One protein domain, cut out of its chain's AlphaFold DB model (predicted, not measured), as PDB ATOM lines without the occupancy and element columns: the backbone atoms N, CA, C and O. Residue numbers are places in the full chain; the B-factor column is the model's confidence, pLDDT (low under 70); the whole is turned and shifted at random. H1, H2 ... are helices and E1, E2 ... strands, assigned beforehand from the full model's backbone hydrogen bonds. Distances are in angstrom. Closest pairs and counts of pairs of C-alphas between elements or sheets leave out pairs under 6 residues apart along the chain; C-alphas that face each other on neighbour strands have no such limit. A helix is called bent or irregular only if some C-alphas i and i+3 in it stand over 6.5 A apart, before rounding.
ATOM      1  N   THR A   4     172.594 128.697 190.650       82.88
ATOM      2  CA  THR A   4     171.965 129.728 189.811       82.88
ATOM      3  C   THR A   4     172.555 129.789 188.400       82.88
ATOM      4  O   THR A   4     171.812 129.797 187.422       82.88
ATOM      5  N   GLU A   5     173.884 129.778 188.268       84.12
ATOM      6  CA  GLU A   5     174.569 129.747 186.966       84.12
ATOM      7  C   GLU A   5     174.190 128.505 186.161       84.12
ATOM      8  O   GLU A   5     173.974 128.588 184.952       84.12
ATOM      9  N   LYS A   6     174.083 127.354 186.835       87.06
ATOM     10  CA  LYS A   6     173.647 126.111 186.200       87.06
ATOM     11  C   LYS A   6     172.206 126.231 185.692       87.06
ATOM     12  O   LYS A   6     171.958 125.898 184.539       87.06
ATOM     13  N   THR A   7     171.284 126.757 186.501       89.50
ATOM     14  CA  THR A   7     169.883 126.960 186.098       89.50
ATOM     15  C   THR A   7     169.763 127.887 184.885       89.50
ATOM     16  O   THR A   7     169.050 127.557 183.939       89.50
ATOM     17  N   ILE A   8     170.495 129.007 184.864       94.19
ATOM     18  CA  ILE A   8     170.522 129.933 183.716       94.19
ATOM     19  C   ILE A   8     171.050 129.224 182.465       94.19
ATOM     20  O   ILE A   8     170.458 129.320 181.387       94.19
ATOM     21  N   GLN A   9     172.149 128.479 182.595       96.00
ATOM     22  CA  GLN A   9     172.718 127.738 181.476       96.00
ATOM     23  C   GLN A   9     171.738 126.686 180.935       96.00
ATOM     24  O   GLN A   9     171.594 126.555 179.717       96.00
ATOM     25  N   ASP A  10     171.034 125.976 181.817       97.06
ATOM     26  CA  ASP A  10     170.034 124.972 181.449       97.06
ATOM     27  C   ASP A  10     168.819 125.609 180.749       97.06
ATOM     28  O   ASP A  10     168.321 125.051 179.765       97.06
ATOM     29  N   LEU A  11     168.383 126.799 181.176       97.75
ATOM     30  CA  LEU A  11     167.342 127.589 180.502       97.75
ATOM     31  C   LEU A  11     167.767 127.981 179.081       97.75
ATOM     32  O   LEU A  11     167.028 127.731 178.129       97.75
ATOM     33  N   ILE A  12     168.983 128.507 178.908       97.75
ATOM     34  CA  ILE A  12     169.519 128.895 177.591       97.75
ATOM     35  C   ILE A  12     169.630 127.680 176.662       97.75
ATOM     36  O   ILE A  12     169.204 127.731 175.503       97.75
ATOM     37  N   VAL A  13     170.182 126.568 177.156       97.81
ATOM     38  CA  VAL A  13     170.325 125.327 176.379       97.81
ATOM     39  C   VAL A  13     168.956 124.794 175.969       97.81
ATOM     40  O   VAL A  13     168.754 124.444 174.803       97.81
ATOM     41  N   THR A  14     168.000 124.772 176.898       97.88
ATOM     42  CA  THR A  14     166.649 124.262 176.644       97.88
ATOM     43  C   THR A  14     165.899 125.146 175.653       97.88
ATOM     44  O   THR A  14     165.314 124.622 174.701       97.88
ATOM     45  N   ARG A  15     165.980 126.474 175.806       97.88
ATOM     46  CA  ARG A  15     165.406 127.455 174.877       97.88
ATOM     47  C   ARG A  15     165.895 127.214 173.452       97.88
ATOM     48  O   ARG A  15     165.072 127.019 172.559       97.88
ATOM     49  N   ASN A  16     167.213 127.133 173.259       97.06
ATOM     50  CA  ASN A  16     167.824 126.913 171.946       97.06
ATOM     51  C   ASN A  16     167.446 125.553 171.343       97.06
ATOM     52  O   ASN A  16     167.153 125.459 170.152       97.06
ATOM     53  N   ALA A  17     167.401 124.498 172.160       96.50
ATOM     54  CA  ALA A  17     167.026 123.161 171.707       96.50
ATOM     55  C   ALA A  17     165.537 123.044 171.336       96.50
ATOM     56  O   ALA A  17     165.182 122.196 170.515       96.50
ATOM     57  N   CYS A  18     164.671 123.874 171.924       97.75
ATOM     58  CA  CYS A  18     163.219 123.839 171.722       97.75
ATOM     59  C   CYS A  18     162.710 124.818 170.659       97.75
ATOM     60  O   CYS A  18     161.507 124.835 170.404       97.75
ATOM     61  N   GLY A  19     163.592 125.573 170.001       96.94
ATOM     62  CA  GLY A  19     163.219 126.553 168.981       96.94
ATOM     63  C   GLY A  19     162.498 125.984 167.757       96.94
ATOM     64  O   GLY A  19     162.272 124.778 167.606       96.94
ATOM     65  N   SER A  20     162.147 126.876 166.837       96.00
ATOM     66  CA  SER A  20     161.511 126.523 165.570       96.00
ATOM     67  C   SER A  20     162.558 126.190 164.509       96.00
ATOM     68  O   SER A  20     163.670 126.717 164.522       96.00
ATOM     69  N   ARG A  21     162.211 125.319 163.549       96.12
ATOM     70  CA  ARG A  21     163.065 125.146 162.366       96.12
ATOM     71  C   ARG A  21     162.899 126.340 161.437       96.12
ATOM     72  O   ARG A  21     161.823 126.535 160.866       96.12
ATOM     73  N   VAL A  22     163.994 127.050 161.215       96.00
ATOM     74  CA  VAL A  22     164.067 128.205 160.322       96.00
ATOM     75  C   VAL A  22     165.187 128.023 159.299       96.00
ATOM     76  O   VAL A  22     166.049 127.153 159.450       96.00
ATOM     77  N   VAL A  23     165.159 128.817 158.233       96.25
ATOM     78  CA  VAL A  23     166.303 129.042 157.348       96.25
ATOM     79  C   VAL A  23     166.739 130.487 157.534       96.25
ATOM     80  O   VAL A  23     165.956 131.409 157.295       96.25
ATOM     81  N   LEU A  24     167.978 130.667 157.978       92.38
ATOM     82  CA  LEU A  24     168.614 131.959 158.200       92.38
ATOM     83  C   LEU A  24     169.889 132.006 157.363       92.38
ATOM     84  O   LEU A  24     170.702 131.084 157.428       92.38
ATOM     85  N   ASP A  25     170.030 133.042 156.537       91.00
ATOM     86  CA  ASP A  25     171.185 133.236 155.652       91.00
ATOM     87  C   ASP A  25     171.518 131.971 154.821       91.00
ATOM     88  O   ASP A  25     172.665 131.541 154.698       91.00
ATOM     89  N   GLY A  26     170.471 131.316 154.300       91.81
ATOM     90  CA  GLY A  26     170.561 130.094 153.489       91.81
ATOM     91  C   GLY A  26     170.825 128.797 154.268       91.81
ATOM     92  O   GLY A  26     170.889 127.726 153.664       91.81
ATOM     93  N   LYS A  27     170.957 128.845 155.599       93.81
ATOM     94  CA  LYS A  27     171.238 127.675 156.444       93.81
ATOM     95  C   LYS A  27     170.022 127.288 157.273       93.81
ATOM     96  O   LYS A  27     169.447 128.115 157.973       93.81
ATOM     97  N   SER A  28     169.643 126.010 157.222       95.06
ATOM     98  CA  SER A  28     168.547 125.494 158.042       95.06
ATOM     99  C   SER A  28     169.032 125.098 159.437       95.06
ATOM    100  O   SER A  28     169.905 124.240 159.569       95.06
ATOM    101  N   CYS A  29     168.431 125.670 160.475       94.94
ATOM    102  CA  CYS A  29     168.772 125.419 161.874       94.94
ATOM    103  C   CYS A  29     167.518 125.369 162.761       94.94
ATOM    104  O   CYS A  29     166.400 125.622 162.305       94.94
ATOM    105  N   ILE A  30     167.710 124.987 164.024       96.00
ATOM    106  CA  ILE A  30     166.734 125.215 165.091       96.00
ATOM    107  C   ILE A  30     167.155 126.499 165.796       96.00
ATOM    108  O   ILE A  30     168.307 126.600 166.216       96.00
ATOM    109  N   ALA A  31     166.248 127.465 165.891       96.56
ATOM    110  CA  ALA A  31     166.507 128.735 166.555       96.56
ATOM    111  C   ALA A  31     165.258 129.222 167.301       96.56
ATOM    112  O   ALA A  31     164.135 128.976 166.834       96.56
ATOM    113  N   PRO A  32     165.428 129.892 168.451       97.44
ATOM    114  CA  PRO A  32     164.333 130.607 169.080       97.44
ATOM    115  C   PRO A  32     163.891 131.772 168.195       97.44
ATOM    116  O   PRO A  32     164.720 132.451 167.599       97.44
ATOM    117  N   ILE A  33     162.579 131.978 168.106       97.56
ATOM    118  CA  ILE A  33     161.999 133.191 167.525       97.56
ATOM    119  C   ILE A  33     161.682 134.092 168.711       97.56
ATOM    120  O   ILE A  33     160.740 133.818 169.443       97.56
ATOM    121  N   ASP A  34     162.499 135.098 168.964       94.06
ATOM    122  CA  ASP A  34     162.357 136.006 170.104       94.06
ATOM    123  C   ASP A  34     161.433 137.185 169.820       94.06
ATOM    124  O   ASP A  34     160.686 137.594 170.708       94.06
ATOM    125  N   ASP A  35     161.438 137.678 168.586       95.56
ATOM    126  CA  ASP A  35     160.628 138.815 168.177       95.56
ATOM    127  C   ASP A  35     160.080 138.693 166.743       95.56
ATOM    128  O   ASP A  35     160.341 137.741 165.990       95.56
ATOM    129  N   LYS A  36     159.264 139.684 166.368       94.94
ATOM    130  CA  LYS A  36     158.661 139.769 165.041       94.94
ATOM    131  C   LYS A  36     159.689 140.066 163.946       94.94
ATOM    132  O   LYS A  36     159.543 139.561 162.833       94.94
ATOM    133  N   ALA A  37     160.741 140.829 164.232       96.06
ATOM    134  CA  ALA A  37     161.764 141.168 163.245       96.06
ATOM    135  C   ALA A  37     162.564 139.927 162.812       96.06
ATOM    136  O   ALA A  37     162.791 139.716 161.616       96.06
ATOM    137  N   PHE A  38     162.932 139.060 163.756       96.31
ATOM    138  CA  PHE A  38     163.556 137.771 163.489       96.31
ATOM    139  C   PHE A  38     162.621 136.865 162.685       96.31
ATOM    140  O   PHE A  38     163.035 136.278 161.678       96.31
ATOM    141  N   PHE A  39     161.345 136.786 163.080       95.88
ATOM    142  CA  PHE A  39     160.330 136.032 162.343       95.88
ATOM    143  C   PHE A  39     160.176 136.521 160.898       95.88
ATOM    144  O   PHE A  39     160.112 135.710 159.972       95.88
ATOM    145  N   ASP A  40     160.151 137.833 160.677       94.44
ATOM    146  CA  ASP A  40     160.012 138.431 159.351       94.44
ATOM    147  C   ASP A  40     161.255 138.175 158.487       94.44
ATOM    148  O   ASP A  40     161.110 137.811 157.316       94.44
ATOM    149  N   LYS A  41     162.456 138.258 159.076       94.50
ATOM    150  CA  LYS A  41     163.740 138.022 158.397       94.50
ATOM    151  C   LYS A  41     163.951 136.565 157.974       94.50
ATOM    152  O   LYS A  41     164.513 136.323 156.907       94.50
ATOM    153  N   CYS A  42     163.571 135.592 158.801       94.25
ATOM    154  CA  CYS A  42     163.834 134.180 158.515       94.25
ATOM    155  C   CYS A  42     162.740 133.527 157.654       94.25
ATOM    156  O   CYS A  42     161.609 134.014 157.539       94.25
ATOM    157  N   LEU A  43     163.081 132.386 157.047       95.69
ATOM    158  CA  LEU A  43     162.100 131.515 156.405       95.69
ATOM    159  C   LEU A  43     161.696 130.386 157.345       95.69
ATOM    160  O   LEU A  43     162.541 129.753 157.976       95.69
ATOM    161  N   MET A  44     160.413 130.051 157.363       94.31
ATOM    162  CA  MET A  44     159.908 128.933 158.148       94.31
ATOM    163  C   MET A  44     160.097 127.614 157.396       94.31
ATOM    164  O   MET A  44     159.509 127.413 156.334       94.31
ATOM    165  N   TYR A  45     160.847 126.679 157.986       91.38
ATOM    166  CA  TYR A  45     161.156 125.333 157.470       91.38
ATOM    167  C   TYR A  45     161.944 125.263 156.145       91.38
ATOM    168  O   TYR A  45     162.978 124.596 156.107       91.38
ATOM    169  N   SER A  46     161.444 125.872 155.069       90.44
ATOM    170  CA  SER A  46     162.018 125.909 153.713       90.44
ATOM    171  C   SER A  46     161.321 126.986 152.872       90.44
ATOM    172  O   SER A  46     160.209 127.386 153.214       90.44
ATOM    173  N   ASP A  47     161.893 127.379 151.727       89.38
ATOM    174  CA  ASP A  47     161.258 128.325 150.784       89.38
ATOM    175  C   ASP A  47     159.810 127.933 150.449       89.38
ATOM    176  O   ASP A  47     158.881 128.729 150.571       89.38
ATOM    177  N   SER A  48     159.604 126.656 150.115       91.81
ATOM    178  CA  SER A  48     158.299 126.111 149.724       91.81
ATOM    179  C   SER A  48     157.257 126.084 150.844       91.81
ATOM    180  O   SER A  48     156.060 126.097 150.566       91.81
ATOM    181  N   LYS A  49     157.684 126.024 152.111       91.62
ATOM    182  CA  LYS A  49     156.785 125.964 153.275       91.62
ATOM    183  C   LYS A  49     156.597 127.316 153.944       91.62
ATOM    184  O   LYS A  49     155.611 127.492 154.659       91.62
ATOM    185  N   ASN A  50     157.510 128.253 153.700       93.69
ATOM    186  CA  ASN A  50     157.557 129.538 154.374       93.69
ATOM    187  C   ASN A  50     156.242 130.308 154.246       93.69
ATOM    188  O   ASN A  50     155.646 130.669 155.256       93.69
ATOM    189  N   LEU A  51     155.764 130.502 153.011       93.44
ATOM    190  CA  LEU A  51     154.547 131.270 152.753       93.44
ATOM    191  C   LEU A  51     153.334 130.668 153.474       93.44
ATOM    192  O   LEU A  51     152.591 131.382 154.138       93.44
ATOM    193  N   HIS A  52     153.164 129.346 153.396       93.62
ATOM    194  CA  HIS A  52     152.077 128.663 154.093       93.62
ATOM    195  C   HIS A  52     152.177 128.847 155.612       93.62
ATOM    196  O   HIS A  52     151.204 129.252 156.240       93.62
ATOM    197  N   ALA A  53     153.353 128.603 156.194       92.38
ATOM    198  CA  ALA A  53     153.565 128.745 157.630       92.38
ATOM    199  C   ALA A  53     153.297 130.183 158.106       92.38
ATOM    200  O   ALA A  53     152.580 130.366 159.084       92.38
ATOM    201  N   LYS A  54     153.789 131.212 157.405       93.62
ATOM    202  CA  LYS A  54     153.530 132.610 157.786       93.62
ATOM    203  C   LYS A  54     152.052 132.989 157.639       93.62
ATOM    204  O   LYS A  54     151.499 133.607 158.540       93.62
ATOM    205  N   ASN A  55     151.371 132.522 156.589       93.38
ATOM    206  CA  ASN A  55     149.934 132.764 156.402       93.38
ATOM    207  C   ASN A  55     149.053 132.109 157.478       93.38
ATOM    208  O   ASN A  55     147.907 132.512 157.658       93.38
ATOM    209  N   THR A  56     149.561 131.103 158.196       92.81
ATOM    210  CA  THR A  56     148.820 130.480 159.304       92.81
ATOM    211  C   THR A  56     148.796 131.327 160.572       92.81
ATOM    212  O   THR A  56     148.020 131.030 161.475       92.81
ATOM    213  N   VAL A  57     149.580 132.411 160.628       92.38
ATOM    214  CA  VAL A  57     149.566 133.408 161.710       92.38
ATOM    215  C   VAL A  57     148.392 134.385 161.522       92.38
ATOM    216  O   VAL A  57     148.517 135.599 161.642       92.38
ATOM    217  N   ALA A  58     147.223 133.850 161.175       92.31
ATOM    218  CA  ALA A  58     146.005 134.614 160.949       92.31
ATOM    219  C   ALA A  58     145.057 134.473 162.146       92.31
ATOM    220  O   ALA A  58     144.872 133.387 162.699       92.31
ATOM    221  N   TRP A  59     144.424 135.578 162.522       95.62
ATOM    222  CA  TRP A  59     143.466 135.674 163.619       95.62
ATOM    223  C   TRP A  59     142.377 136.692 163.258       95.62
ATOM    224  O   TRP A  59     142.509 137.441 162.289       95.62
ATOM    225  N   ARG A  60     141.263 136.673 163.989       94.56
ATOM    226  CA  ARG A  60     140.111 137.547 163.756       94.56
ATOM    227  C   ARG A  60     140.046 138.622 164.837       94.56
ATOM    228  O   ARG A  60     140.117 138.254 166.009       94.56
ATOM    229  N   PRO A  61     139.868 139.900 164.472       92.75
ATOM    230  CA  PRO A  61     139.631 140.954 165.445       92.75
ATOM    231  C   PRO A  61     138.423 140.675 166.333       92.75
ATOM    232  O   PRO A  61     137.417 140.117 165.888       92.75
ATOM    233  N   MET A  62     138.535 141.091 167.591       92.38
ATOM    234  CA  MET A  62     137.416 141.115 168.533       92.38
ATOM    235  C   MET A  62     136.372 142.139 168.062       92.38
ATOM    236  O   MET A  62     136.746 143.189 167.538       92.38
ATOM    237  N   SER A  63     135.081 141.864 168.270       92.00
ATOM    238  CA  SER A  63     134.012 142.829 167.977       92.00
ATOM    239  C   SER A  63     134.037 144.004 168.955       92.00
ATOM    240  O   SER A  63     134.390 143.825 170.121       92.00
ATOM    241  N   ASP A  64     133.612 145.184 168.505       92.50
ATOM    242  CA  ASP A  64     133.618 146.396 169.334       92.50
ATOM    243  C   ASP A  64     132.769 146.241 170.606       92.50
ATOM    244  O   ASP A  64     133.266 146.538 171.692       92.50
ATOM    245  N   ASP A  65     131.577 145.637 170.508       92.38
ATOM    246  CA  ASP A  65     130.711 145.332 171.661       92.38
ATOM    247  C   ASP A  65     131.432 144.503 172.737       92.38
ATOM    248  O   ASP A  65     131.290 144.724 173.941       92.38
ATOM    249  N   TRP A  66     132.247 143.537 172.303       90.50
ATOM    250  CA  TRP A  66     132.985 142.673 173.216       90.50
ATOM    251  C   TRP A  66     134.154 143.428 173.855       90.50
ATOM    252  O   TRP A  66     134.402 143.286 175.053       90.50
ATOM    253  N   LYS A  67     134.852 144.279 173.089       91.19
ATOM    254  CA  LYS A  67     135.901 145.159 173.626       91.19
ATOM    255  C   LYS A  67     135.332 146.090 174.698       91.19
ATOM    256  O   LYS A  67     135.934 146.231 175.760       91.19
ATOM    257  N   GLU A  68     134.175 146.697 174.449       89.88
ATOM    258  CA  GLU A  68     133.507 147.575 175.414       89.88
ATOM    259  C   GLU A  68     133.136 146.825 176.701       89.88
ATOM    260  O   GLU A  68     133.496 147.268 177.793       89.88
ATOM    261  N   GLN A  69     132.551 145.628 176.586       88.75
ATOM    262  CA  GLN A  69     132.238 144.786 177.742       88.75
ATOM    263  C   GLN A  69     133.484 144.426 178.573       88.75
ATOM    264  O   GLN A  69     133.430 144.416 179.811       88.75
ATOM    265  N   CYS A  70     134.607 144.125 177.913       89.62
ATOM    266  CA  CYS A  70     135.868 143.825 178.584       89.62
ATOM    267  C   CYS A  70     136.441 145.050 179.304       89.62
ATOM    268  O   CYS A  70     136.842 144.908 180.459       89.62
ATOM    269  N   ARG A  71     136.429 146.247 178.694       87.56
ATOM    270  CA  ARG A  71     136.946 147.481 179.332       87.56
ATOM    271  C   ARG A  71     136.315 147.736 180.693       87.56
ATOM    272  O   ARG A  71     137.020 148.120 181.620       87.56
ATOM    273  N   SER A  72     135.014 147.488 180.828       82.69
ATOM    274  CA  SER A  72     134.286 147.764 182.069       82.69
ATOM    275  C   SER A  72     134.576 146.782 183.206       82.69
ATOM    276  O   SER A  72     134.392 147.140 184.364       82.69
ATOM    277  N   ASN A  73     134.995 145.549 182.904       80.25
ATOM    278  CA  ASN A  73     134.984 144.456 183.887       80.25
ATOM    279  C   ASN A  73     136.299 143.675 183.983       80.25
ATOM    280  O   ASN A  73     136.443 142.817 184.849       80.25
ATOM    281  N   SER A  74     137.246 143.919 183.078       86.88
ATOM    282  CA  SER A  74     138.445 143.096 182.934       86.88
ATOM    283  C   SER A  74     139.713 143.924 183.076       86.88
ATOM    284  O   SER A  74     140.029 144.770 182.241       86.88
ATOM    285  N   PHE A  75     140.489 143.613 184.111       86.00
ATOM    286  CA  PHE A  75     141.804 144.211 184.353       86.00
ATOM    287  C   PHE A  75     142.766 144.053 183.170       86.00
ATOM    288  O   PHE A  75     143.495 144.973 182.818       86.00
ATOM    289  N   TRP A  76     142.732 142.905 182.505       87.69
ATOM    290  CA  TRP A  76     143.620 142.613 181.384       87.69
ATOM    291  C   TRP A  76     143.318 143.425 180.117       87.69
ATOM    292  O   TRP A  76     144.136 143.483 179.197       87.69
ATOM    293  N   PHE A  77     142.159 144.083 180.067       90.94
ATOM    294  CA  PHE A  77     141.738 144.885 178.923       90.94
ATOM    295  C   PHE A  77     142.005 146.387 179.097       90.94
ATOM    296  O   PHE A  77     141.570 147.184 178.274       90.94
ATOM    297  N   GLN A  78     142.728 146.783 180.149       90.00
ATOM    298  CA  GLN A  78     143.109 148.179 180.359       90.00
ATOM    299  C   GLN A  78     144.295 148.570 179.468       90.00
ATOM    300  O   GLN A  78     145.223 147.775 179.265       90.00
ATOM    301  N   ASP A  79     144.274 149.792 178.940       87.56
ATOM    302  CA  ASP A  79     145.289 150.284 178.003       87.56
ATOM    303  C   ASP A  79     146.552 150.762 178.726       87.56
ATOM    304  O   ASP A  79     147.645 150.720 178.159       87.56
ATOM    305  N   THR A  80     146.436 151.140 180.003       92.31
ATOM    306  CA  THR A  80     147.561 151.644 180.799       92.31
ATOM    307  C   THR A  80     147.783 150.877 182.102       92.31
ATOM    308  O   THR A  80     146.850 150.393 182.749       92.31
ATOM    309  N   VAL A  81     149.044 150.851 182.550       93.44
ATOM    310  CA  VAL A  81     149.434 150.337 183.874       93.44
ATOM    311  C   VAL A  81     148.664 151.052 184.988       93.44
ATOM    312  O   VAL A  81     148.241 150.418 185.950       93.44
ATOM    313  N   ALA A  82     148.445 152.363 184.858       93.88
ATOM    314  CA  ALA A  82     147.747 153.161 185.862       93.88
ATOM    315  C   ALA A  82     146.283 152.725 186.048       93.88
ATOM    316  O   ALA A  82     145.812 152.624 187.179       93.88
ATOM    317  N   GLU A  83     145.559 152.446 184.963       92.81
ATOM    318  CA  GLU A  83     144.185 151.927 185.018       92.81
ATOM    319  C   GLU A  83     144.142 150.523 185.613       92.81
ATOM    320  O   GLU A  83     143.355 150.254 186.521       92.81
ATOM    321  N   ALA A  84     145.052 149.655 185.176       92.25
ATOM    322  CA  ALA A  84     145.194 148.308 185.704       92.25
ATOM    323  C   ALA A  84     145.514 148.312 187.217       92.25
ATOM    324  O   ALA A  84     144.873 147.592 187.985       92.25
ATOM    325  N   LYS A  85     146.410 149.191 187.691       93.31
ATOM    326  CA  LYS A  85     146.744 149.335 189.122       93.31
ATOM    327  C   LYS A  85     145.609 149.894 189.976       93.31
ATOM    328  O   LYS A  85     145.591 149.624 191.173       93.31
ATOM    329  N   LYS A  86     144.637 150.618 189.408       92.88
ATOM    330  CA  LYS A  86     143.418 150.990 190.154       92.88
ATOM    331  C   LYS A  86     142.601 149.756 190.541       92.88
ATOM    332  O   LYS A  86     141.976 149.759 191.595       92.88
ATOM    333  N   MET A  87     142.612 148.717 189.703       91.19
ATOM    334  CA  MET A  87     141.901 147.460 189.955       91.19
ATOM    335  C   MET A  87     142.745 146.481 190.781       91.19
ATOM    336  O   MET A  87     142.227 145.846 191.694       91.19
ATOM    337  N   PHE A  88     144.044 146.377 190.485       91.62
ATOM    338  CA  PHE A  88     144.983 145.482 191.167       91.62
ATOM    339  C   PHE A  88     146.275 146.232 191.532       91.62
ATOM    340  O   PHE A  88     147.253 146.186 190.784       91.62
ATOM    341  N   PRO A  89     146.317 146.919 192.690       93.56
ATOM    342  CA  PRO A  89     147.452 147.767 193.075       93.56
ATOM    343  C   PRO A  89     148.802 147.041 193.171       93.56
ATOM    344  O   PRO A  89     149.842 147.652 192.932       93.56
ATOM    345  N   GLY A  90     148.779 145.746 193.505       92.62
ATOM    346  CA  GLY A  90     149.967 144.895 193.640       92.62
ATOM    347  C   GLY A  90     150.466 144.255 192.341       92.62
ATOM    348  O   GLY A  90     151.382 143.442 192.402       92.62
ATOM    349  N   MET A  91     149.867 144.585 191.191       93.81
ATOM    350  CA  MET A  91     150.317 144.110 189.880       93.81
ATOM    351  C   MET A  91     151.800 144.450 189.646       93.81
ATOM    352  O   MET A  91     152.207 145.606 189.806       93.81
ATOM    353  N   ASP A  92     152.562 143.474 189.144       95.38
ATOM    354  CA  ASP A  92     153.866 143.718 188.520       95.38
ATOM    355  C   ASP A  92     153.665 144.441 187.176       95.38
ATOM    356  O   ASP A  92     152.984 143.947 186.275       95.38
ATOM    357  N   GLU A  93     154.248 145.631 187.033       95.62
ATOM    358  CA  GLU A  93     154.091 146.466 185.836       95.62
ATOM    359  C   GLU A  93     154.687 145.819 184.581       95.62
ATOM    360  O   GLU A  93     154.244 146.115 183.469       95.62
ATOM    361  N   ARG A  94     155.632 144.880 184.736       97.00
ATOM    362  CA  ARG A  94     156.239 144.136 183.623       97.00
ATOM    363  C   ARG A  94     155.245 143.231 182.894       97.00
ATOM    364  O   ARG A  94     155.496 142.834 181.760       97.00
ATOM    365  N   LEU A  95     154.060 142.983 183.459       96.81
ATOM    366  CA  LEU A  95     152.949 142.379 182.717       96.81
ATOM    367  C   LEU A  95     152.575 143.192 181.465       96.81
ATOM    368  O   LEU A  95     152.188 142.613 180.449       96.81
ATOM    369  N   PHE A  96     152.728 144.520 181.490       96.50
ATOM    370  CA  PHE A  96     152.496 145.359 180.312       96.50
ATOM    371  C   PHE A  96     153.633 145.278 179.289       96.50
ATOM    372  O   PHE A  96     153.375 145.439 178.097       96.50
ATOM    373  N   GLU A  97     154.858 144.955 179.712       96.75
ATOM    374  CA  GLU A  97     155.938 144.608 178.784       96.75
ATOM    375  C   GLU A  97     155.601 143.313 178.036       96.75
ATOM    376  O   GLU A  97     155.657 143.268 176.805       96.75
ATOM    377  N   LEU A  98     155.156 142.283 178.766       97.69
ATOM    378  CA  LEU A  98     154.693 141.035 178.165       97.69
ATOM    379  C   LEU A  98     153.514 141.279 177.212       97.69
ATOM    380  O   LEU A  98     153.523 140.780 176.086       97.69
ATOM    381  N   LYS A  99     152.529 142.091 177.624       97.62
ATOM    382  CA  LYS A  99     151.403 142.503 176.770       97.62
ATOM    383  C   LYS A  99     151.897 143.116 175.463       97.62
ATOM    384  O   LYS A  99     151.474 142.674 174.397       97.62
ATOM    385  N   ALA A 100     152.783 144.107 175.542       96.88
ATOM    386  CA  ALA A 100     153.311 144.796 174.370       96.88
ATOM    387  C   ALA A 100     154.034 143.828 173.428       96.88
ATOM    388  O   ALA A 100     153.781 143.844 172.228       96.88
ATOM    389  N   ARG A 101     154.860 142.927 173.968       97.50
ATOM    390  CA  ARG A 101     155.610 141.941 173.181       97.50
ATOM    391  C   ARG A 101     154.711 140.951 172.439       97.50
ATOM    392  O   ARG A 101     154.969 140.626 171.284       97.50
ATOM    393  N   LEU A 102     153.652 140.473 173.090       98.06
ATOM    394  CA  LEU A 102     152.681 139.570 172.467       98.06
ATOM    395  C   LEU A 102     151.915 140.264 171.335       98.06
ATOM    396  O   LEU A 102     151.777 139.690 170.255       98.06
ATOM    397  N   LEU A 103     151.442 141.489 171.585       97.06
ATOM    398  CA  LEU A 103     150.635 142.262 170.635       97.06
ATOM    399  C   LEU A 103     151.446 142.830 169.467       97.06
ATOM    400  O   LEU A 103     150.905 142.938 168.371       97.06
ATOM    401  N   ASP A 104     152.732 143.133 169.666       97.06
ATOM    402  CA  ASP A 104     153.642 143.495 168.573       97.06
ATOM    403  C   ASP A 104     153.742 142.365 167.540       97.06
ATOM    404  O   ASP A 104     153.745 142.613 166.335       97.06
ATOM    405  N   PHE A 105     153.739 141.107 168.000       97.12
ATOM    406  CA  PHE A 105     153.795 139.953 167.111       97.12
ATOM    407  C   PHE A 105     152.461 139.697 166.394       97.12
ATOM    408  O   PHE A 105     152.435 139.547 165.169       97.12
ATOM    409  N   ALA A 106     151.360 139.582 167.146       96.94
ATOM    410  CA  ALA A 106     150.019 139.319 166.620       96.94
ATOM    411  C   ALA A 106     148.936 139.484 167.702       96.94
ATOM    412  O   ALA A 106     149.218 139.536 168.892       96.94
ATOM    413  N   GLY A 107     147.668 139.422 167.298       96.31
ATOM    414  CA  GLY A 107     146.521 139.473 168.202       96.31
ATOM    415  C   GLY A 107     146.065 140.896 168.518       96.31
ATOM    416  O   GLY A 107     146.652 141.878 168.083       96.31
ATOM    417  N   GLU A 108     144.979 140.975 169.276       94.38
ATOM    418  CA  GLU A 108     144.300 142.220 169.649       94.38
ATOM    419  C   GLU A 108     144.387 142.478 171.153       94.38
ATOM    420  O   GLU A 108     144.428 143.619 171.605       94.38
ATOM    421  N   ALA A 109     144.383 141.408 171.950       95.06
ATOM    422  CA  ALA A 109     144.343 141.504 173.397       95.06
ATOM    423  C   ALA A 109     145.052 140.331 174.068       95.06
ATOM    424  O   ALA A 109     145.216 139.247 173.500       95.06
ATOM    425  N   VAL A 110     145.451 140.560 175.316       96.38
ATOM    426  CA  VAL A 110     146.087 139.559 176.167       96.38
ATOM    427  C   VAL A 110     145.274 139.444 177.439       96.38
ATOM    428  O   VAL A 110     145.142 140.415 178.174       96.38
ATOM    429  N   CYS A 111     144.729 138.260 177.699       95.06
ATOM    430  CA  CYS A 111     144.016 137.941 178.927       95.06
ATOM    431  C   CYS A 111     145.027 137.631 180.042       95.06
ATOM    432  O   CYS A 111     145.255 136.466 180.372       95.06
ATOM    433  N   LEU A 112     145.672 138.675 180.566       93.19
ATOM    434  CA  LEU A 112     146.645 138.581 181.655       93.19
ATOM    435  C   LEU A 112     145.966 138.322 183.015       93.19
ATOM    436  O   LEU A 112     144.954 138.956 183.335       93.19
ATOM    437  N   PRO A 113     146.521 137.440 183.858       92.00
ATOM    438  CA  PRO A 113     146.177 137.411 185.271       92.00
ATOM    439  C   PRO A 113     146.765 138.644 185.992       92.00
ATOM    440  O   PRO A 113     147.693 139.274 185.488       92.00
ATOM    441  N   PRO A 114     146.263 139.004 187.187       88.56
ATOM    442  CA  PRO A 114     146.858 140.068 188.005       88.56
ATOM    443  C   PRO A 114     148.248 139.710 188.562       88.56
ATOM    444  O   PRO A 114     148.966 140.592 189.028       88.56
ATOM    445  N   TYR A 115     148.617 138.427 188.515       93.75
ATOM    446  CA  TYR A 115     149.914 137.891 188.910       93.75
ATOM    447  C   TYR A 115     150.299 136.743 187.970       93.75
ATOM    448  O   TYR A 115     149.471 135.875 187.704       93.75
ATOM    449  N   GLU A 116     151.541 136.745 187.489       95.62
ATOM    450  CA  GLU A 116     152.126 135.698 186.645       95.62
ATOM    451  C   GLU A 116     153.377 135.162 187.346       95.62
ATOM    452  O   GLU A 116     154.346 135.898 187.538       95.62
ATOM    453  N   GLU A 117     153.339 133.894 187.754       94.94
ATOM    454  CA  GLU A 117     154.395 133.257 188.553       94.94
ATOM    455  C   GLU A 117     155.706 133.108 187.775       94.94
ATOM    456  O   GLU A 117     156.795 133.254 188.330       94.94
ATOM    457  N   ASP A 118     155.589 132.913 186.463       96.88
ATOM    458  CA  ASP A 118     156.703 132.681 185.554       96.88
ATOM    459  C   ASP A 118     157.137 133.939 184.785       96.88
ATOM    460  O   ASP A 118     157.873 133.844 183.800       96.88
ATOM    461  N   LEU A 119     156.697 135.132 185.208       97.81
ATOM    462  CA  LEU A 119     156.861 136.370 184.436       97.81
ATOM    463  C   LEU A 119     158.319 136.640 184.043       97.81
ATOM    464  O   LEU A 119     158.590 136.969 182.890       97.81
ATOM    465  N   GLU A 120     159.250 136.448 184.979       97.44
ATOM    466  CA  GLU A 120     160.690 136.599 184.736       97.44
ATOM    467  C   GLU A 120     161.170 135.670 183.613       97.44
ATOM    468  O   GLU A 120     161.772 136.112 182.638       97.44
ATOM    469  N   ASN A 121     160.842 134.378 183.707       98.06
ATOM    470  CA  ASN A 121     161.279 133.384 182.732       98.06
ATOM    471  C   ASN A 121     160.624 133.591 181.362       98.06
ATOM    472  O   ASN A 121     161.266 133.382 180.333       98.06
ATOM    473  N   ILE A 122     159.354 134.003 181.337       98.44
ATOM    474  CA  ILE A 122     158.634 134.323 180.102       98.44
ATOM    475  C   ILE A 122     159.281 135.527 179.408       98.44
ATOM    476  O   ILE A 122     159.437 135.503 178.187       98.44
ATOM    477  N   LEU A 123     159.671 136.562 180.155       98.19
ATOM    478  CA  LEU A 123     160.310 137.750 179.589       98.19
ATOM    479  C   LEU A 123     161.759 137.488 179.156       98.19
ATOM    480  O   LEU A 123     162.144 137.929 178.076       98.19
ATOM    481  N   GLU A 124     162.549 136.748 179.927       97.50
ATOM    482  CA  GLU A 124     163.975 136.558 179.624       97.50
ATOM    483  C   GLU A 124     164.225 135.411 178.627       97.50
ATOM    484  O   GLU A 124     165.049 135.512 177.716       97.50
ATOM    485  N   TYR A 125     163.481 134.308 178.749       98.19
ATOM    486  CA  TYR A 125     163.706 133.079 177.975       98.19
ATOM    487  C   TYR A 125     162.565 132.742 177.010       98.19
ATOM    488  O   TYR A 125     162.584 131.685 176.365       98.19
ATOM    489  N   GLY A 126     161.598 133.650 176.876       98.25
ATOM    490  CA  GLY A 126     160.479 133.533 175.959       98.25
ATOM    491  C   GLY A 126     160.897 133.351 174.498       98.25
ATOM    492  O   GLY A 126     161.926 133.858 174.034       98.25
ATOM    493  N   GLN A 127     160.082 132.607 173.759       98.56
ATOM    494  CA  GLN A 127     160.166 132.464 172.309       98.56
ATOM    495  C   GLN A 127     158.790 132.137 171.716       98.56
ATOM    496  O   GLN A 127     157.899 131.660 172.418       98.56
ATOM    497  N   PHE A 128     158.627 132.377 170.417       98.44
ATOM    498  CA  PHE A 128     157.423 132.089 169.654       98.44
ATOM    499  C   PHE A 128     157.481 130.721 168.963       98.44
ATOM    500  O   PHE A 128     158.506 130.302 168.410       98.44
ATOM    501  N   TRP A 129     156.324 130.065 168.896       98.19
ATOM    502  CA  TRP A 129     156.090 128.885 168.069       98.19
ATOM    503  C   TRP A 129     154.794 129.009 167.268       98.19
ATOM    504  O   TRP A 129     153.790 129.544 167.741       98.19
ATOM    505  N   LEU A 130     154.806 128.457 166.056       97.06
ATOM    506  CA  LEU A 130     153.655 128.458 165.155       97.06
ATOM    507  C   LEU A 130     152.771 127.237 165.418       97.06
ATOM    508  O   LEU A 130     153.261 126.110 165.458       97.06
ATOM    509  N   GLY A 131     151.459 127.444 165.524       96.31
ATOM    510  CA  GLY A 131     150.527 126.383 165.901       96.31
ATOM    511  C   GLY A 131     149.970 125.521 164.770       96.31
ATOM    512  O   GLY A 131     149.403 124.467 165.049       96.31
ATOM    513  N   TYR A 132     150.146 125.905 163.501       92.19
ATOM    514  CA  TYR A 132     149.479 125.248 162.361       92.19
ATOM    515  C   TYR A 132     149.771 123.753 162.210       92.19
ATOM    516  O   TYR A 132     148.971 123.014 161.637       92.19
ATOM    517  N   ASN A 133     150.927 123.303 162.696       90.88
ATOM    518  CA  ASN A 133     151.333 121.909 162.638       90.88
ATOM    519  C   ASN A 133     151.331 121.238 164.012       90.88
ATOM    520  O   ASN A 133     151.908 120.157 164.119       90.88
ATOM    521  N   ALA A 134     150.708 121.823 165.037       96.12
ATOM    522  CA  ALA A 134     150.639 121.225 166.366       96.12
ATOM    523  C   ALA A 134     150.056 119.800 166.315       96.12
ATOM    524  O   ALA A 134     149.178 119.468 165.515       96.12
ATOM    525  N   GLU A 135     150.605 118.921 167.139       97.00
ATOM    526  CA  GLU A 135     150.122 117.568 167.355       97.00
ATOM    527  C   GLU A 135     149.082 117.589 168.470       97.00
ATOM    528  O   GLU A 135     149.387 117.982 169.592       97.00
ATOM    529  N   MET A 136     147.853 117.180 168.165       97.31
ATOM    530  CA  MET A 136     146.786 117.165 169.161       97.31
ATOM    531  C   MET A 136     146.848 115.881 169.988       97.31
ATOM    532  O   MET A 136     146.680 114.788 169.448       97.31
ATOM    533  N   VAL A 137     147.015 116.017 171.302       96.62
ATOM    534  CA  VAL A 137     146.892 114.918 172.271       96.62
ATOM    535  C   VAL A 137     145.758 115.261 173.220       96.62
ATOM    536  O   VAL A 137     145.928 116.041 174.149       96.62
ATOM    537  N   LYS A 138     144.574 114.706 172.960       93.12
ATOM    538  CA  LYS A 138     143.349 115.075 173.677       93.12
ATOM    539  C   LYS A 138     143.508 114.888 175.192       93.12
ATOM    540  O   LYS A 138     143.740 113.771 175.649       93.12
ATOM    541  N   GLY A 139     143.338 115.972 175.941       91.94
ATOM    542  CA  GLY A 139     143.240 115.972 177.397       91.94
ATOM    543  C   GLY A 139     141.862 116.419 177.890       91.94
ATOM    544  O   GLY A 139     140.897 116.499 177.125       91.94
ATOM    545  N   GLU A 140     141.773 116.712 179.184       90.50
ATOM    546  CA  GLU A 140     140.573 117.268 179.816       90.50
ATOM    547  C   GLU A 140     140.394 118.750 179.448       90.50
ATOM    548  O   GLU A 140     141.366 119.497 179.296       90.50
ATOM    549  N   ALA A 141     139.146 119.191 179.291       89.38
ATOM    550  CA  ALA A 141     138.850 120.579 178.948       89.38
ATOM    551  C   ALA A 141     139.347 121.534 180.044       89.38
ATOM    552  O   ALA A 141     139.178 121.260 181.227       89.38
ATOM    553  N   CYS A 142     139.944 122.660 179.639       86.88
ATOM    554  CA  CYS A 142     140.443 123.703 180.547       86.88
ATOM    555  C   CYS A 142     141.525 123.244 181.547       86.88
ATOM    556  O   CYS A 142     141.789 123.942 182.517       86.88
ATOM    557  N   GLN A 143     142.181 122.103 181.306       93.50
ATOM    558  CA  GLN A 143     143.218 121.543 182.184       93.50
ATOM    559  C   GLN A 143     144.598 121.531 181.503       93.50
ATOM    560  O   GLN A 143     145.321 120.544 181.586       93.50
ATOM    561  N   CYS A 144     144.975 122.588 180.772       94.38
ATOM    562  CA  CYS A 144     146.200 122.586 179.952       94.38
ATOM    563  C   CYS A 144     147.483 122.295 180.749       94.38
ATOM    564  O   CYS A 144     148.313 121.526 180.262       94.38
ATOM    565  N   HIS A 145     147.613 122.805 181.976       95.81
ATOM    566  CA  HIS A 145     148.755 122.525 182.854       95.81
ATOM    567  C   HIS A 145     148.807 121.034 183.241       95.81
ATOM    568  O   HIS A 145     149.772 120.338 182.914       95.81
ATOM    569  N   LYS A 146     147.718 120.495 183.819       96.62
ATOM    570  CA  LYS A 146     147.623 119.076 184.224       96.62
ATOM    571  C   LYS A 146     147.762 118.120 183.041       96.62
ATOM    572  O   LYS A 146     148.444 117.102 183.134       96.62
ATOM    573  N   ASN A 147     147.140 118.438 181.908       97.31
ATOM    574  CA  ASN A 147     147.260 117.645 180.689       97.31
ATOM    575  C   ASN A 147     148.706 117.618 180.185       97.31
ATOM    576  O   ASN A 147     149.204 116.544 179.847       97.31
ATOM    577  N   SER A 148     149.383 118.770 180.156       97.62
ATOM    578  CA  SER A 148     150.770 118.853 179.691       97.62
ATOM    579  C   SER A 148     151.705 118.059 180.598       97.62
ATOM    580  O   SER A 148     152.483 117.252 180.092       97.62
ATOM    581  N   ALA A 149     151.544 118.168 181.920       97.94
ATOM    582  CA  ALA A 149     152.289 117.367 182.891       97.94
ATOM    583  C   ALA A 149     152.058 115.853 182.712       97.94
ATOM    584  O   ALA A 149     153.016 115.086 182.623       97.94
ATOM    585  N   ARG A 150     150.803 115.404 182.555       97.50
ATOM    586  CA  ARG A 150     150.463 113.981 182.323       97.50
ATOM    587  C   ARG A 150     151.062 113.428 181.029       97.50
ATOM    588  O   ARG A 150     151.490 112.273 180.988       97.50
ATOM    589  N   VAL A 151     151.050 114.216 179.952       97.56
ATOM    590  CA  VAL A 151     151.663 113.824 178.672       97.56
ATOM    591  C   VAL A 151     153.182 113.777 178.810       97.56
ATOM    592  O   VAL A 151     153.802 112.822 178.336       97.56
ATOM    593  N   TRP A 152     153.765 114.757 179.496       98.31
ATOM    594  CA  TRP A 152     155.200 114.847 179.720       98.31
ATOM    595  C   TRP A 152     155.728 113.677 180.551       98.31
ATOM    596  O   TRP A 152     156.682 113.030 180.130       98.31
ATOM    597  N   GLN A 153     155.065 113.307 181.654       97.12
ATOM    598  CA  GLN A 153     155.482 112.187 182.512       97.12
ATOM    599  C   GLN A 153     155.641 110.862 181.749       97.12
ATOM    600  O   GLN A 153     156.499 110.051 182.088       97.12
ATOM    601  N   LYS A 154     154.849 110.652 180.692       96.38
ATOM    602  CA  LYS A 154     154.910 109.453 179.838       96.38
ATOM    603  C   LYS A 154     155.967 109.539 178.730       96.38
ATOM    604  O   LYS A 154     156.223 108.538 178.069       96.38
ATOM    605  N   ASN A 155     156.535 110.723 178.486       96.38
ATOM    606  CA  ASN A 155     157.392 111.036 177.337       96.38
ATOM    607  C   ASN A 155     158.561 111.975 177.708       96.38
ATOM    608  O   ASN A 155     158.972 112.801 176.883       96.38
ATOM    609  N   LYS A 156     159.074 111.894 178.948       94.62
ATOM    610  CA  LYS A 156     160.055 112.846 179.514       94.62
ATOM    611  C   LYS A 156     161.338 112.970 178.681       94.62
ATOM    612  O   LYS A 156     161.952 114.027 178.628       94.62
ATOM    613  N   ASP A 157     161.733 111.901 177.993       93.38
ATOM    614  CA  ASP A 157     162.924 111.845 177.141       93.38
ATOM    615  C   ASP A 157     162.766 112.644 175.832       93.38
ATOM    616  O   ASP A 157     163.722 113.234 175.316       93.38
ATOM    617  N   LYS A 158     161.539 112.714 175.307       95.06
ATOM    618  CA  LYS A 158     161.229 113.291 173.986       95.06
ATOM    619  C   LYS A 158     160.561 114.652 174.056       95.06
ATOM    620  O   LYS A 158     160.565 115.375 173.057       95.06
ATOM    621  N   THR A 159     159.966 114.992 175.192       97.88
ATOM    622  CA  THR A 159     159.131 116.183 175.335       97.88
ATOM    623  C   THR A 159     159.651 117.123 176.409       97.88
ATOM    624  O   THR A 159     160.262 116.702 177.385       97.88
ATOM    625  N   VAL A 160     159.409 118.411 176.200       98.44
ATOM    626  CA  VAL A 160     159.740 119.489 177.135       98.44
ATOM    627  C   VAL A 160     158.467 120.276 177.409       98.44
ATOM    628  O   VAL A 160     157.741 120.574 176.459       98.44
ATOM    629  N   ILE A 161     158.181 120.580 178.677       98.69
ATOM    630  CA  ILE A 161     157.032 121.410 179.050       98.69
ATOM    631  C   ILE A 161     157.340 122.868 178.708       98.69
ATOM    632  O   ILE A 161     158.448 123.358 178.931       98.69
ATOM    633  N   CYS A 162     156.345 123.560 178.171       98.75
ATOM    634  CA  CYS A 162     156.355 125.002 178.003       98.75
ATOM    635  C   CYS A 162     155.149 125.614 178.709       98.75
ATOM    636  O   CYS A 162     154.065 125.025 178.716       98.75
ATOM    637  N   THR A 163     155.331 126.822 179.230       98.31
ATOM    638  CA  THR A 163     154.247 127.650 179.762       98.31
ATOM    639  C   THR A 163     154.420 129.097 179.313       98.31
ATOM    640  O   THR A 163     155.523 129.530 178.962       98.31
ATOM    641  N   GLY A 164     153.309 129.821 179.260       98.50
ATOM    642  CA  GLY A 164     153.230 131.188 178.773       98.50
ATOM    643  C   GLY A 164     151.844 131.458 178.211       98.50
ATOM    644  O   GLY A 164     150.845 131.188 178.865       98.50
ATOM    645  N   TYR A 165     151.769 131.973 176.988       98.69
ATOM    646  CA  TYR A 165     150.547 132.462 176.365       98.69
ATOM    647  C   TYR A 165     150.339 131.857 174.982       98.69
ATOM    648  O   TYR A 165     151.267 131.745 174.187       98.69
ATOM    649  N   ALA A 166     149.097 131.516 174.650       98.44
ATOM    650  CA  ALA A 166     148.731 131.037 173.325       98.44
ATOM    651  C   ALA A 166     147.655 131.912 172.674       98.44
ATOM    652  O   ALA A 166     146.582 132.144 173.246       98.44
ATOM    653  N   LEU A 167     147.926 132.358 171.448       98.50
ATOM    654  CA  LEU A 167     147.002 133.129 170.627       98.50
ATOM    655  C   LEU A 167     145.936 132.207 170.056       98.50
ATOM    656  O   LEU A 167     146.237 131.187 169.434       98.50
ATOM    657  N   SER A 168     144.672 132.569 170.228       96.88
ATOM    658  CA  SER A 168     143.563 131.849 169.597       96.88
ATOM    659  C   SER A 168     143.059 132.596 168.364       96.88
ATOM    660  O   SER A 168     143.380 133.762 168.150       96.88
ATOM    661  N   ALA A 169     142.251 131.922 167.545       96.25
ATOM    662  CA  ALA A 169     141.727 132.492 166.302       96.25
ATOM    663  C   ALA A 169     140.839 133.737 166.505       96.25
ATOM    664  O   ALA A 169     140.554 134.431 165.536       96.25
ATOM    665  N   ASP A 170     140.416 134.018 167.738       95.19
ATOM    666  CA  ASP A 170     139.661 135.209 168.147       95.19
ATOM    667  C   ASP A 170     140.547 136.421 168.492       95.19
ATOM    668  O   ASP A 170     140.056 137.396 169.052       95.19
ATOM    669  N   GLY A 171     141.854 136.348 168.217       95.62
ATOM    670  CA  GLY A 171     142.784 137.451 168.458       95.62
ATOM    671  C   GLY A 171     143.239 137.593 169.909       95.62
ATOM    672  O   GLY A 171     143.979 138.520 170.219       95.62
ATOM    673  N   MET A 172     142.836 136.685 170.800       96.00
ATOM    674  CA  MET A 172     143.140 136.791 172.224       96.00
ATOM    675  C   MET A 172     144.223 135.797 172.655       96.00
ATOM    676  O   MET A 172     144.056 134.570 172.543       96.00
ATOM    677  N   TRP A 173     145.298 136.337 173.224       98.12
ATOM    678  CA  TRP A 173     146.321 135.590 173.948       98.12
ATOM    679  C   TRP A 173     145.811 135.193 175.330       98.12
ATOM    680  O   TRP A 173     145.186 135.989 176.029       98.12
ATOM    681  N   ARG A 174     146.058 133.947 175.730       96.88
ATOM    682  CA  ARG A 174     145.623 133.408 177.025       96.88
ATOM    683  C   ARG A 174     146.728 132.581 177.640       96.88
ATOM    684  O   ARG A 174     147.393 131.872 176.884       96.88
ATOM    685  N   GLN A 175     146.850 132.635 178.964       97.31
ATOM    686  CA  GLN A 175     147.760 131.761 179.692       97.31
ATOM    687  C   GLN A 175     147.502 130.303 179.294       97.31
ATOM    688  O   GLN A 175     146.353 129.882 179.089       97.31
ATOM    689  N   HIS A 176     148.579 129.566 179.061       97.75
ATOM    690  CA  HIS A 176     148.517 128.233 178.497       97.75
ATOM    691  C   HIS A 176     149.812 127.466 178.751       97.75
ATOM    692  O   HIS A 176     150.893 128.047 178.790       97.75
ATOM    693  N   SER A 177     149.700 126.142 178.805       98.31
ATOM    694  CA  SER A 177     150.848 125.236 178.780       98.31
ATOM    695  C   SER A 177     150.688 124.208 177.667       98.31
ATOM    696  O   SER A 177     149.576 123.779 177.341       98.31
ATOM    697  N   TRP A 178     151.812 123.825 177.077       98.62
ATOM    698  CA  TRP A 178     151.916 122.860 175.983       98.62
ATOM    699  C   TRP A 178     153.236 122.097 176.109       98.62
ATOM    700  O   TRP A 178     154.009 122.323 177.041       98.62
ATOM    701  N   LEU A 179     153.519 121.190 175.172       98.69
ATOM    702  CA  LEU A 179     154.839 120.564 175.091       98.69
ATOM    703  C   LEU A 179     155.515 120.828 173.757       98.69
ATOM    704  O   LEU A 179     154.864 121.010 172.729       98.69
ATOM    705  N   ILE A 180     156.839 120.736 173.761       98.50
ATOM    706  CA  ILE A 180     157.650 120.613 172.559       98.50
ATOM    707  C   ILE A 180     158.156 119.179 172.452       98.50
ATOM    708  O   ILE A 180     158.968 118.728 173.255       98.50
ATOM    709  N   HIS A 181     157.696 118.458 171.431       97.88
ATOM    710  CA  HIS A 181     158.262 117.173 171.037       97.88
ATOM    711  C   HIS A 181     159.520 117.421 170.202       97.88
ATOM    712  O   HIS A 181     159.446 117.859 169.048       97.88
ATOM    713  N   ARG A 182     160.679 117.105 170.783       94.94
ATOM    714  CA  ARG A 182     161.985 117.208 170.132       94.94
ATOM    715  C   ARG A 182     162.182 116.041 169.171       94.94
ATOM    716  O   ARG A 182     162.457 114.920 169.592       94.94
ATOM    717  N   LYS A 183     162.023 116.286 167.867       90.81
ATOM    718  CA  LYS A 183     162.298 115.279 166.825       90.81
ATOM    719  C   LYS A 183     163.669 115.538 166.195       90.81
ATOM    720  O   LYS A 183     164.077 116.693 166.117       90.81
ATOM    721  N   PRO A 184     164.333 114.514 165.620       85.44
ATOM    722  CA  PRO A 184     165.672 114.668 165.041       85.44
ATOM    723  C   PRO A 184     165.785 115.772 163.984       85.44
ATOM    724  O   PRO A 184     166.842 116.366 163.808       85.44
ATOM    725  N   ARG A 185     164.692 116.035 163.250       84.62
ATOM    726  CA  ARG A 185     164.671 117.046 162.188       84.62
ATOM    727  C   ARG A 185     163.937 118.314 162.574       84.62
ATOM    728  O   ARG A 185     164.324 119.358 162.093       84.62
ATOM    729  N   SER A 186     162.892 118.299 163.385       91.06
ATOM    730  CA  SER A 186     162.200 119.540 163.747       91.06
ATOM    731  C   SER A 186     161.356 119.345 164.983       91.06
ATOM    732  O   SER A 186     160.673 118.329 165.112       91.06
ATOM    733  N   ASN A 187     161.332 120.360 165.825       96.25
ATOM    734  CA  ASN A 187     160.436 120.402 166.960       96.25
ATOM    735  C   ASN A 187     158.983 120.525 166.504       96.25
ATOM    736  O   ASN A 187     158.692 121.060 165.430       96.25
ATOM    737  N   ARG A 188     158.075 119.987 167.315       95.81
ATOM    738  CA  ARG A 188     156.638 120.063 167.077       95.81
ATOM    739  C   ARG A 188     155.922 120.343 168.385       95.81
ATOM    740  O   ARG A 188     156.218 119.695 169.385       95.81
ATOM    741  N   ILE A 189     154.972 121.267 168.353       98.25
ATOM    742  CA  ILE A 189     154.096 121.521 169.495       98.25
ATOM    743  C   ILE A 189     153.203 120.304 169.718       98.25
ATOM    744  O   ILE A 189     152.700 119.725 168.756       98.25
ATOM    745  N   VAL A 190     152.995 119.942 170.977       98.31
ATOM    746  CA  VAL A 190     151.946 119.031 171.419       98.31
ATOM    747  C   VAL A 190     150.923 119.858 172.187       98.31
ATOM    748  O   VAL A 190     151.228 120.411 173.241       98.31
ATOM    749  N   GLU A 191     149.722 119.952 171.632       97.81
ATOM    750  CA  GLU A 191     148.610 120.735 172.160       97.81
ATOM    751  C   GLU A 191     147.551 119.799 172.741       97.81
ATOM    752  O   GLU A 191     147.164 118.808 172.114       97.81
ATOM    753  N   THR A 192     147.068 120.111 173.943       97.25
ATOM    754  CA  THR A 192     146.207 119.198 174.708       97.25
ATOM    755  C   THR A 192     144.756 119.639 174.844       97.25
ATOM    756  O   THR A 192     143.906 118.856 175.270       97.25
ATOM    757  N   THR A 193     144.448 120.874 174.451       93.94
ATOM    758  CA  THR A 193     143.129 121.495 174.587       93.94
ATOM    759  C   THR A 193     142.480 121.752 173.233       93.94
ATOM    760  O   THR A 193     141.514 121.081 172.870       93.94
ATOM    761  N   ARG A 194     142.997 122.710 172.463       93.56
ATOM    762  CA  ARG A 194     142.446 123.146 171.177       93.56
ATOM    763  C   ARG A 194     143.534 123.780 170.316       93.56
ATOM    764  O   ARG A 194     144.452 124.365 170.884       93.56
ATOM    765  N   PRO A 195     143.397 123.760 168.979       94.38
ATOM    766  CA  PRO A 195     144.326 124.455 168.100       94.38
ATOM    767  C   PRO A 195     144.495 125.929 168.483       94.38
ATOM    768  O   PRO A 195     143.522 126.631 168.778       94.38
ATOM    769  N   ARG A 196     145.741 126.395 168.451       97.38
ATOM    770  CA  ARG A 196     146.136 127.791 168.664       97.38
ATOM    771  C   ARG A 196     146.883 128.285 167.432       97.38
ATOM    772  O   ARG A 196     147.437 127.486 166.679       97.38
ATOM    773  N   VAL A 197     146.879 129.593 167.228       98.00
ATOM    774  CA  VAL A 197     147.555 130.260 166.109       98.00
ATOM    775  C   VAL A 197     149.053 130.353 166.400       98.00
ATOM    776  O   VAL A 197     149.882 129.923 165.597       98.00
ATOM    777  N   LEU A 198     149.388 130.845 167.591       98.31
ATOM    778  CA  LEU A 198     150.748 131.018 168.086       98.31
ATOM    779  C   LEU A 198     150.834 130.628 169.555       98.31
ATOM    780  O   LEU A 198     149.830 130.606 170.268       98.31
ATOM    781  N   TYR A 199     152.061 130.398 169.992       98.69
ATOM    782  CA  TYR A 199     152.438 130.197 171.379       98.69
ATOM    783  C   TYR A 199     153.639 131.085 171.662       98.69
ATOM    784  O   TYR A 199     154.519 131.194 170.810       98.69
ATOM    785  N   TYR A 200     153.675 131.697 172.835       98.75
ATOM    786  CA  TYR A 200     154.795 132.470 173.335       98.75
ATOM    787  C   TYR A 200     155.040 132.108 174.787       98.75
ATOM    788  O   TYR A 200     154.124 132.147 175.601       98.75
ATOM    789  N   GLY A 201     156.265 131.756 175.126       98.56
ATOM    790  CA  GLY A 201     156.613 131.349 176.478       98.56
ATOM    791  C   GLY A 201     157.998 130.744 176.517       98.56
ATOM    792  O   GLY A 201     158.724 130.784 175.522       98.56
ATOM    793  N   PHE A 202     158.367 130.161 177.647       98.69
ATOM    794  CA  PHE A 202     159.676 129.537 177.803       98.69
ATOM    795  C   PHE A 202     159.555 128.014 177.855       98.69
ATOM    796  O   PHE A 202     158.507 127.449 178.172       98.69
ATOM    797  N   ALA A 203     160.639 127.338 177.482       98.50
ATOM    798  CA  ALA A 203     160.757 125.890 177.579       98.50
ATOM    799  C   ALA A 203     161.481 125.534 178.879       98.50
ATOM    800  O   ALA A 203     162.601 125.992 179.110       98.50
ATOM    801  N   MET A 204     160.834 124.733 179.721       98.31
ATOM    802  CA  MET A 204     161.325 124.408 181.054       98.31
ATOM    803  C   MET A 204     162.482 123.405 180.979       98.31
ATOM    804  O   MET A 204     162.316 122.335 180.387       98.31
ATOM    805  N   PRO A 205     163.642 123.671 181.605       97.19
ATOM    806  CA  PRO A 205     164.657 122.644 181.791       97.19
ATOM    807  C   PRO A 205     164.098 121.475 182.627       97.19
ATOM    808  O   PRO A 205     163.053 121.618 183.271       97.19
ATOM    809  N   PRO A 206     164.781 120.314 182.647       95.31
ATOM    810  CA  PRO A 206     164.263 119.106 183.288       95.31
ATOM    811  C   PRO A 206     163.810 119.308 184.739       95.31
ATOM    812  O   PRO A 206     162.719 118.879 185.092       95.31
ATOM    813  N   GLU A 207     164.598 120.019 185.549       95.19
ATOM    814  CA  GLU A 207     164.274 120.285 186.956       95.19
ATOM    815  C   GLU A 207     162.997 121.124 187.123       95.19
ATOM    816  O   GLU A 207     162.158 120.805 187.961       95.19
ATOM    817  N   LEU A 208     162.804 122.154 186.290       96.44
ATOM    818  CA  LEU A 208     161.572 122.951 186.311       96.44
ATOM    819  C   LEU A 208     160.375 122.162 185.774       96.44
ATOM    820  O   LEU A 208     159.273 122.335 186.277       96.44
ATOM    821  N   SER A 209     160.583 121.266 184.804       97.19
ATOM    822  CA  SER A 209     159.512 120.392 184.309       97.19
ATOM    823  C   SER A 209     159.036 119.402 185.380       97.19
ATOM    824  O   SER A 209     157.833 119.171 185.478       97.19
ATOM    825  N   GLU A 210     159.950 118.837 186.184       96.94
ATOM    826  CA  GLU A 210     159.582 117.990 187.332       96.94
ATOM    827  C   GLU A 210     158.781 118.797 188.355       96.94
ATOM    828  O   GLU A 210     157.659 118.420 188.669       96.94
ATOM    829  N   ARG A 211     159.294 119.959 188.788       95.56
ATOM    830  CA  ARG A 211     158.597 120.827 189.752       95.56
ATOM    831  C   ARG A 211     157.205 121.232 189.282       95.56
ATOM    832  O   ARG A 211     156.248 121.096 190.032       95.56
ATOM    833  N   PHE A 212     157.091 121.672 188.029       95.88
ATOM    834  CA  PHE A 212     155.806 122.007 187.426       95.88
ATOM    835  C   PHE A 212     154.854 120.809 187.456       95.88
ATOM    836  O   PHE A 212     153.686 120.957 187.802       95.88
ATOM    837  N   ALA A 213     155.333 119.616 187.083       96.62
ATOM    838  CA  ALA A 213     154.511 118.414 187.089       96.62
ATOM    839  C   ALA A 213     154.054 118.040 188.504       96.62
ATOM    840  O   ALA A 213     152.873 117.743 188.672       96.62
ATOM    841  N   ASP A 214     154.943 118.094 189.494       95.50
ATOM    842  CA  ASP A 214     154.623 117.818 190.896       95.50
ATOM    843  C   ASP A 214     153.567 118.814 191.406       95.50
ATOM    844  O   ASP A 214     152.497 118.408 191.851       95.50
ATOM    845  N   GLU A 215     153.775 120.122 191.225       94.44
ATOM    846  CA  GLU A 215     152.851 121.175 191.675       94.44
ATOM    847  C   GLU A 215     151.437 121.018 191.077       94.44
ATOM    848  O   GLU A 215     150.422 121.075 191.784       94.44
ATOM    849  N   VAL A 216     151.330 120.773 189.767       93.88
ATOM    850  CA  VAL A 216     150.021 120.726 189.091       93.88
ATOM    851  C   VAL A 216     149.316 119.377 189.232       93.88
ATOM    852  O   VAL A 216     148.095 119.317 189.060       93.88
ATOM    853  N   LEU A 217     150.037 118.294 189.533       93.12
ATOM    854  CA  LEU A 217     149.453 116.960 189.718       93.12
ATOM    855  C   LEU A 217     149.160 116.643 191.185       93.12
ATOM    856  O   LEU A 217     148.127 116.022 191.446       93.12
ATOM    857  N   ASP A 218     149.987 117.126 192.114       84.88
ATOM    858  CA  ASP A 218     149.811 116.934 193.558       84.88
ATOM    859  C   ASP A 218     148.889 117.983 194.189       84.88
ATOM    860  O   ASP A 218     148.493 117.842 195.348       84.88
ATOM    861  N   SER A 219     148.473 119.005 193.429       68.81
ATOM    862  CA  SER A 219     147.359 119.877 193.811       68.81
ATOM    863  C   SER A 219     146.051 119.076 193.898       68.81
ATOM    864  O   SER A 219     145.244 118.990 192.960       68.81
TER     865      SER A 219
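AT A GLANCE: This is residues 4 to 219 of the 222 residues of an uncharacterized protein of Blautia sp. BCRC 81119 (UniProt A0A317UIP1). A strongly twisted sheet of six strands, E3 to E8, makes the core; its long strands E5 and E6 bend by 79 and 76 degrees, H1, H6 and H7 cover one face, H8 covers the opposite one, and H9 packs on H8 and E5. The small hairpin E1 and E2 lies toward one end of the longest axis, and H4 and H5 lie at the other. The printed part has 216 residues, with nine named helices and eight named strands in the order H1 E1 E2 H2 H3 H4 H5 H6 E3 H7 E4 H8 E5 E6 E7 E8 H9; the class is mixed, helices and strands, with 87 residues in the helices and 46 in the strands. The core sheet is branched and mixed; E5, E6 and E7 are a meander, each strand the antiparallel neighbour of the one before, and with E8, antiparallel neighbour of E5, a Greek key. The whole is compact, radius of gyration of the C-alphas 17.2 A, spanning 49 by 42 by 36 A.

HOW THE PARTS SIT: H1, residues 4 to 17, is followed by the antiparallel hairpin of E1, 20 to 24, and E2, 27 to 31, with N 22 and O 29 3.0 A apart. H2, 36 to 41, is close to but not clearly touching H6, 95 to 105; the closest C-alphas, of Lys 36 and Phe 105, are 5.3 A apart. H3, 47 to 55, is irregular, with C-alphas 48 and 51 7.1 A apart. H4, 64 to 73, is apart from H3 and from H5, 81 to 87. In the branched sheet, E6, 172 to 181, has three neighbours: E3, 109 to 111, parallel, N 111 to O 173 2.9 A; E5, 159 to 167, antiparallel, N 162 to O 178 2.9 A; and E7, 188 to 191, antiparallel, N 181 to O 188 2.8 A. E8, 198 to 203, is antiparallel to E5, N 165 to O 200 2.7 A, and to E4, 127 to 130, N 129 to O 199 2.9 A. H7, 119 to 125, lies over E8, C-alphas of Ile 122 and Gly 201 5.1 A apart. H8, 144 to 153, touches H9, 206 to 218, at Ala 149 and Ala 213, C-alphas 4.9 A apart. Every O i to N i+4 pair is within hydrogen-bond range in H1, H2, H7, H8 and H9, against 3 of 5 in H3, 5 of 6 in H4, 2 of 3 in H5 and 6 of 7 in H6.

IN THESE COORDINATES: H1 begins at C-alpha 4, (171.965, 129.728, 189.811), and is 19.9 A long. E5 measures 21.4 A and E6 24.8 A. H9, 17.9 A, ends at C-alpha 218, (149.811, 116.934, 193.558).

THE WHOLE: The C-alphas of Gly 26 and Lys 86, the two farthest apart, are 50.2 A apart. The printed part has no cut. The link from E4 to H8 is long, with 13 residues. Mean pLDDT of the printed part is 94.6; residue 219 is under 70.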